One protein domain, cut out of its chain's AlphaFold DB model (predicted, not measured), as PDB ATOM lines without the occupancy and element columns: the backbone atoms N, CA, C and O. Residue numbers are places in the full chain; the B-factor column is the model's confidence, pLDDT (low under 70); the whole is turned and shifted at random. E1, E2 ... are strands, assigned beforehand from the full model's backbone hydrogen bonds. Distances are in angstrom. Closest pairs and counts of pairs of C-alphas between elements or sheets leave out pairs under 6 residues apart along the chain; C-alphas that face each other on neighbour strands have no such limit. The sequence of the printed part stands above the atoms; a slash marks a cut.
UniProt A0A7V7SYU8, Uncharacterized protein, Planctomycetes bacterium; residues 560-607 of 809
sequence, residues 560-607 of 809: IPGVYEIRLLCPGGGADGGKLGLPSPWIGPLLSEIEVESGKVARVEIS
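Overview. This is residues 560 to 607 of the 809 residues of an uncharacterized protein of Planctomycetes bacterium (UniProt A0A7V7SYU8). A single long hairpin, E1 beside E2, makes a narrow two-stranded ribbon, with a wide loop of residues 571 to 585 at one end and a tail, residues 597 to 607, that folds back from the other end. Ribbon and loop together make the long axis. The printed part has 48 residues, with no named helix and two named strands, E1 then E2, in one antiparallel sheet; the class is all strand, though under half of the residues, 20 of 48, are in named elements. The whole is only just loose, close to extended, with a radius of gyration of the C-alphas of 14.3 A and spans of 41 by 18 by 16 A.

Along the chain. Find C-alpha 562 at (121.315, 124.089, 135.184); from there E1, residues 562 to 570, runs 24.6 A to C-alpha 570 at (98.820, 133.373, 131.876). E2, residues 586 to 596, covers 25.1 A and ends at C-alpha 596, at (121.951, 128.185, 131.974).

Arrangement. E1 and E2 are antiparallel neighbours and a hairpin, with 154 degrees between their directions. Look at C-alphas 563 and 595, which face each other at 4.4 A. N 564 and O 594 are within hydrogen-bond range at 2.8 A, and near the loop N 588 and O 568 are too, at 2.8 A. E2 bends by 71 degrees at residue 589.

Size, cuts and confidence. The C-alphas farthest apart are those of Lys 579, in the loop, and Ser 598, 41.7 A. The link from E1 to E2, 15 residues, is long. The printed part has no cut. Its mean pLDDT is 74.6; residues 571 to 588, of which 586 to 588 belong to E2, are under 70 in this predicted model.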
ATOM      1  N   ILE A 560     120.907 129.624 139.144       95.69
ATOM      2  CA  ILE A 560     122.006 128.674 139.333       95.69
ATOM      3  C   ILE A 560     122.229 127.944 138.000       95.69
ATOM      4  O   ILE A 560     121.248 127.655 137.315       95.69
ATOM      5  N   PRO A 561     123.471 127.621 137.598       96.44
ATOM      6  CA  PRO A 561     123.694 126.850 136.382       96.44
ATOM      7  C   PRO A 561     122.920 125.526 136.385       96.44
ATOM      8  O   PRO A 561     122.956 124.793 137.375       96.44
ATOM      9  N   GLY A 562     122.217 125.231 135.294       96.50
ATOM     10  CA  GLY A 562     121.315 124.089 135.184       96.50
ATOM     11  C   GLY A 562     120.328 124.220 134.027       96.50
ATOM     12  O   GLY A 562     120.322 125.215 133.305       96.50
ATOM     13  N   VAL A 563     119.494 123.199 133.863       95.69
ATOM     14  CA  VAL A 563     118.439 123.144 132.848       95.69
ATOM     15  C   VAL A 563     117.128 123.636 133.454       95.69
ATOM     16  O   VAL A 563     116.744 123.193 134.537       95.69
ATOM     17  N   TYR A 564     116.448 124.547 132.761       95.06
ATOM     18  CA  TYR A 564     115.193 125.148 133.194       95.06
ATOM     19  C   TYR A 564     114.110 124.985 132.134       95.06
ATOM     20  O   TYR A 564     114.330 125.239 130.952       95.06
ATOM     21  N   GLU A 565     112.910 124.648 132.588       93.31
ATOM     22  CA  GLU A 565     111.697 124.707 131.783       93.31
ATOM     23  C   GLU A 565     111.077 126.103 131.866       93.31
ATOM     24  O   GLU A 565     110.821 126.617 132.955       93.31
ATOM     25  N   ILE A 566     110.784 126.706 130.717       90.94
ATOM     26  CA  ILE A 566     110.059 127.974 130.639       90.94
ATOM     27  C   ILE A 566     108.614 127.688 130.265       90.94
ATOM     28  O   ILE A 566     108.320 127.101 129.220       90.94
ATOM     29  N   ARG A 567     107.698 128.145 131.115       89.19
ATOM     30  CA  ARG A 567     106.252 128.007 130.934       89.19
ATOM     31  C   ARG A 567     105.608 129.382 130.979       89.19
ATOM     32  O   ARG A 567     106.020 130.241 131.757       89.19
ATOM     33  N   LEU A 568     104.595 129.596 130.143       84.00
ATOM     34  CA  LEU A 568     103.826 130.835 130.187       84.00
ATOM     35  C   LEU A 568     102.830 130.741 131.333       84.00
ATOM     36  O   LEU A 568     101.907 129.935 131.273       84.00
ATOM     37  N   LEU A 569     102.983 131.573 132.351       83.88
ATOM     38  CA  LEU A 569     101.924 131.774 133.327       83.88
ATOM     39  C   LEU A 569     100.988 132.829 132.751       83.88
ATOM     40  O   LEU A 569     101.296 134.020 132.768       83.88
ATOM     41  N   CYS A 570      99.860 132.404 132.186       70.50
ATOM     42  CA  CYS A 570      98.820 133.373 131.876       70.50
ATOM     43  C   CYS A 570      98.149 133.730 133.205       70.50
ATOM     44  O   CYS A 570      97.593 132.822 133.842       70.50
ATOM     45  N   PRO A 571      98.168 135.005 133.642       55.47
ATOM     46  CA  PRO A 571      97.353 135.403 134.774       55.47
ATOM     47  C   PRO A 571      95.919 134.988 134.448       55.47
ATOM     48  O   PRO A 571      95.402 135.300 133.369       55.47
ATOM     49  N   GLY A 572      95.322 134.184 135.327       48.72
ATOM     50  CA  GLY A 572      93.963 133.701 135.159       48.72
ATOM     51  C   GLY A 572      93.032 134.900 135.005       48.72
ATOM     52  O   GLY A 572      92.730 135.583 135.975       48.72
ATOM     53  N   GLY A 573      92.652 135.214 133.764       42.56
ATOM     54  CA  GLY A 573      91.863 136.403 133.452       42.56
ATOM     55  C   GLY A 573      92.454 137.305 132.372       42.56
ATOM     56  O   GLY A 573      92.702 138.473 132.616       42.56
ATOM     57  N   GLY A 574      92.532 136.796 131.145       42.56
ATOM     58  CA  GLY A 574      92.224 137.569 129.943       42.56
ATOM     59  C   GLY A 574      93.279 138.515 129.389       42.56
ATOM     60  O   GLY A 574      93.790 139.398 130.067       42.56
ATOM     61  N   ALA A 575      93.451 138.418 128.071       40.09
ATOM     62  CA  ALA A 575      94.016 139.476 127.241       40.09
ATOM     63  C   ALA A 575      93.325 140.852 127.452       40.09
ATOM     64  O   ALA A 575      93.899 141.870 127.089       40.09
ATOM     65  N   ASP A 576      92.164 140.889 128.127       41.81
ATOM     66  CA  ASP A 576      91.381 142.090 128.451       41.81
ATOM     67  C   ASP A 576      91.447 142.531 129.937       41.81
ATOM     68  O   ASP A 576      90.532 143.189 130.434       41.81
ATOM     69  N   GLY A 577      92.488 142.159 130.694       35.50
ATOM     70  CA  GLY A 577      92.737 142.730 132.030       35.50
ATOM     71  C   GLY A 577      91.782 142.258 133.138       35.50
ATOM     72  O   GLY A 577      91.185 143.068 133.842       35.50
ATOM     73  N   GLY A 578      91.634 140.945 133.318       36.69
ATOM     74  CA  GLY A 578      90.880 140.344 134.428       36.69
ATOM     75  C   GLY A 578      89.440 139.942 134.096       36.69
ATOM     76  O   GLY A 578      88.831 139.167 134.830       36.69
ATOM     77  N   LYS A 579      88.889 140.368 132.952       45.66
ATOM     78  CA  LYS A 579      87.476 140.103 132.605       45.66
ATOM     79  C   LYS A 579      87.170 138.670 132.162       45.66
ATOM     80  O   LYS A 579      86.015 138.250 132.200       45.66
ATOM     81  N   LEU A 580      88.183 137.880 131.791       46.97
ATOM     82  CA  LEU A 580      87.975 136.468 131.444       46.97
ATOM     83  C   LEU A 580      87.948 135.534 132.654       46.97
ATOM     84  O   LEU A 580      87.684 134.360 132.432       46.97
ATOM     85  N   GLY A 581      88.117 136.024 133.894       44.56
ATOM     86  CA  GLY A 581      87.821 135.345 135.176       44.56
ATOM     87  C   GLY A 581      88.261 133.880 135.316       44.56
ATOM     88  O   GLY A 581      87.568 133.089 135.956       44.56
ATOM     89  N   LEU A 582      89.340 133.480 134.641       50.06
ATOM     90  CA  LEU A 582      89.847 132.115 134.739       50.06
ATOM     91  C   LEU A 582      90.276 131.883 136.201       50.06
ATOM     92  O   LEU A 582      91.108 132.645 136.695       50.06
ATOM     93  N   PRO A 583      89.691 130.904 136.913       41.31
ATOM     94  CA  PRO A 583      90.069 130.620 138.289       41.31
ATOM     95  C   PRO A 583      91.465 129.984 138.287       41.31
ATOM     96  O   PRO A 583      91.680 128.976 137.620       41.31
ATOM     97  N   SER A 584      92.397 130.575 139.041       52.97
ATOM     98  CA  SER A 584      93.828 130.226 139.136       52.97
ATOM     99  C   SER A 584      94.716 130.706 137.969       52.97
ATOM    100  O   SER A 584      94.295 130.659 136.810       52.97
ATOM    101  N   PRO A 585      95.971 131.142 138.243       56.97
ATOM    102  CA  PRO A 585      96.988 131.275 137.204       56.97
ATOM    103  C   PRO A 585      97.091 129.948 136.460       56.97
ATOM    104  O   PRO A 585      97.270 128.882 137.054       56.97
ATOM    105  N   TRP A 586      96.889 130.014 135.153       61.62
ATOM    106  CA  TRP A 586      96.970 128.843 134.307       61.62
ATOM    107  C   TRP A 586      98.436 128.654 133.919       61.62
ATOM    108  O   TRP A 586      99.042 129.541 133.310       61.62
ATOM    109  N   ILE A 587      99.007 127.506 134.296       66.81
ATOM    110  CA  ILE A 587     100.354 127.119 133.879       66.81
ATOM    111  C   ILE A 587     100.275 126.643 132.438       66.81
ATOM    112  O   ILE A 587      99.619 125.642 132.134       66.81
ATOM    113  N   GLY A 588     100.948 127.370 131.556       67.88
ATOM    114  CA  GLY A 588     100.953 127.054 130.147       67.88
ATOM    115  C   GLY A 588     101.765 125.840 129.748       67.88
ATOM    116  O   GLY A 588     102.470 125.260 130.582       67.88
ATOM    117  N   PRO A 589     101.649 125.406 128.474       71.94
ATOM    118  CA  PRO A 589     102.515 124.376 127.949       71.94
ATOM    119  C   PRO A 589     103.962 124.817 128.140       71.94
ATOM    120  O   PRO A 589     104.271 126.013 128.192       71.94
ATOM    121  N   LEU A 590     104.839 123.824 128.224       80.06
ATOM    122  CA  LEU A 590     106.267 124.040 128.090       80.06
ATOM    123  C   LEU A 590     106.513 124.813 126.789       80.06
ATOM    124  O   LEU A 590     106.202 124.316 125.708       80.06
ATOM    125  N   LEU A 591     107.007 126.042 126.912       82.31
ATOM    126  CA  LEU A 591     107.327 126.888 125.766       82.31
ATOM    127  C   LEU A 591     108.716 126.551 125.234       82.31
ATOM    128  O   LEU A 591     108.935 126.528 124.026       82.31
ATOM    129  N   SER A 592     109.661 126.327 126.148       86.81
ATOM    130  CA  SER A 592     111.054 126.055 125.822       86.81
ATOM    131  C   SER A 592     111.785 125.453 127.020       86.81
ATOM    132  O   SER A 592     111.364 125.622 128.164       86.81
ATOM    133  N   GLU A 593     112.901 124.796 126.747       92.88
ATOM    134  CA  GLU A 593     113.877 124.343 127.731       92.88
ATOM    135  C   GLU A 593     115.170 125.125 127.484       92.88
ATOM    136  O   GLU A 593     115.623 125.233 126.342       92.88
ATOM    137  N   ILE A 594     115.738 125.720 128.534       94.88
ATOM    138  CA  ILE A 594     116.981 126.490 128.445       94.88
ATOM    139  C   ILE A 594     118.046 125.898 129.358       94.88
ATOM    140  O   ILE A 594     117.783 125.559 130.509       94.88
ATOM    141  N   GLU A 595     119.278 125.827 128.868       96.38
ATOM    142  CA  GLU A 595     120.442 125.511 129.688       96.38
ATOM    143  C   GLU A 595     121.138 126.815 130.090       96.38
ATOM    144  O   GLU A 595     121.553 127.619 129.252       96.38
ATOM    145  N   VAL A 596     121.238 127.048 131.395       96.50
ATOM    146  CA  VAL A 596     121.951 128.185 131.974       96.50
ATOM    147  C   VAL A 596     123.330 127.714 132.407       96.50
ATOM    148  O   VAL A 596     123.468 126.883 133.300       96.50
ATOM    149  N   GLU A 597     124.370 128.283 131.811       95.94
ATOM    150  CA  GLU A 597     125.753 128.055 132.225       95.94
ATOM    151  C   GLU A 597     126.256 129.166 133.160       95.94
ATOM    152  O   GLU A 597     125.818 130.318 133.102       95.94
ATOM    153  N   SER A 598     127.247 128.843 133.997       96.38
ATOM    154  CA  SER A 598     127.861 129.813 134.911       96.38
ATOM    155  C   SER A 598     128.451 131.010 134.161       96.38
ATOM    156  O   SER A 598     129.298 130.855 133.283       96.38
ATOM    157  N   GLY A 599     128.004 132.217 134.518       94.19
ATOM    158  CA  GLY A 599     128.491 133.473 133.941       94.19
ATOM    159  C   GLY A 599     128.010 133.772 132.515       94.19
ATOM    160  O   GLY A 599     128.426 134.786 131.955       94.19
ATOM    161  N   LYS A 600     127.138 132.942 131.923       95.69
ATOM    162  CA  LYS A 600     126.564 133.177 130.591       95.69
ATOM    163  C   LYS A 600     125.111 133.643 130.676       95.69
ATOM    164  O   LYS A 600     124.392 133.343 131.624       95.69
ATOM    165  N   VAL A 601     124.674 134.378 129.655       95.12
ATOM    166  CA  VAL A 601     123.268 134.762 129.473       95.12
ATOM    167  C   VAL A 601     122.643 133.813 128.458       95.12
ATOM    168  O   VAL A 601     122.992 133.869 127.279       95.12
ATOM    169  N   ALA A 602     121.715 132.968 128.906       94.56
ATOM    170  CA  ALA A 602     120.850 132.209 128.011       94.56
ATOM    171  C   ALA A 602     119.799 133.156 127.405       94.56
ATOM    172  O   ALA A 602     119.169 133.933 128.127       94.56
ATOM    173  N   ARG A 603     119.636 133.125 126.080       94.12
ATOM    174  CA  ARG A 603     118.604 133.886 125.363       94.12
ATOM    175  C   ARG A 603     117.598 132.909 124.785       94.12
ATOM    176  O   ARG A 603     117.992 131.944 124.141       94.12
ATOM    177  N   VAL A 604     116.323 133.193 125.003       91.31
ATOM    178  CA  VAL A 604     115.207 132.436 124.446       91.31
ATOM    179  C   VAL A 604     114.285 133.409 123.730       91.31
ATOM    180  O   VAL A 604     114.008 134.496 124.237       91.31
ATOM    181  N   GLU A 605     113.838 133.021 122.548       90.19
ATOM    182  CA  GLU A 605     112.818 133.730 121.790       90.19
ATOM    183  C   GLU A 605     111.616 132.799 121.671       90.19
ATOM    184  O   GLU A 605     111.754 131.640 121.277       90.19
ATOM    185  N   ILE A 606     110.447 133.278 122.091       82.38
ATOM    186  CA  ILE A 606     109.229 132.474 122.174       82.38
ATOM    187  C   ILE A 606     108.186 133.140 121.287       82.38
ATOM    188  O   ILE A 606     107.655 134.193 121.634       82.38
ATOM    189  N   SER A 607     107.884 132.527 120.143       79.25
ATOM    190  CA  SER A 607     106.818 133.015 119.267       79.25
ATOM    191  C   SER A 607     105.453 132.562 119.788       79.25
ATOM    192  O   SER A 607     105.116 131.375 119.770       79.25
TER     193      SER A 607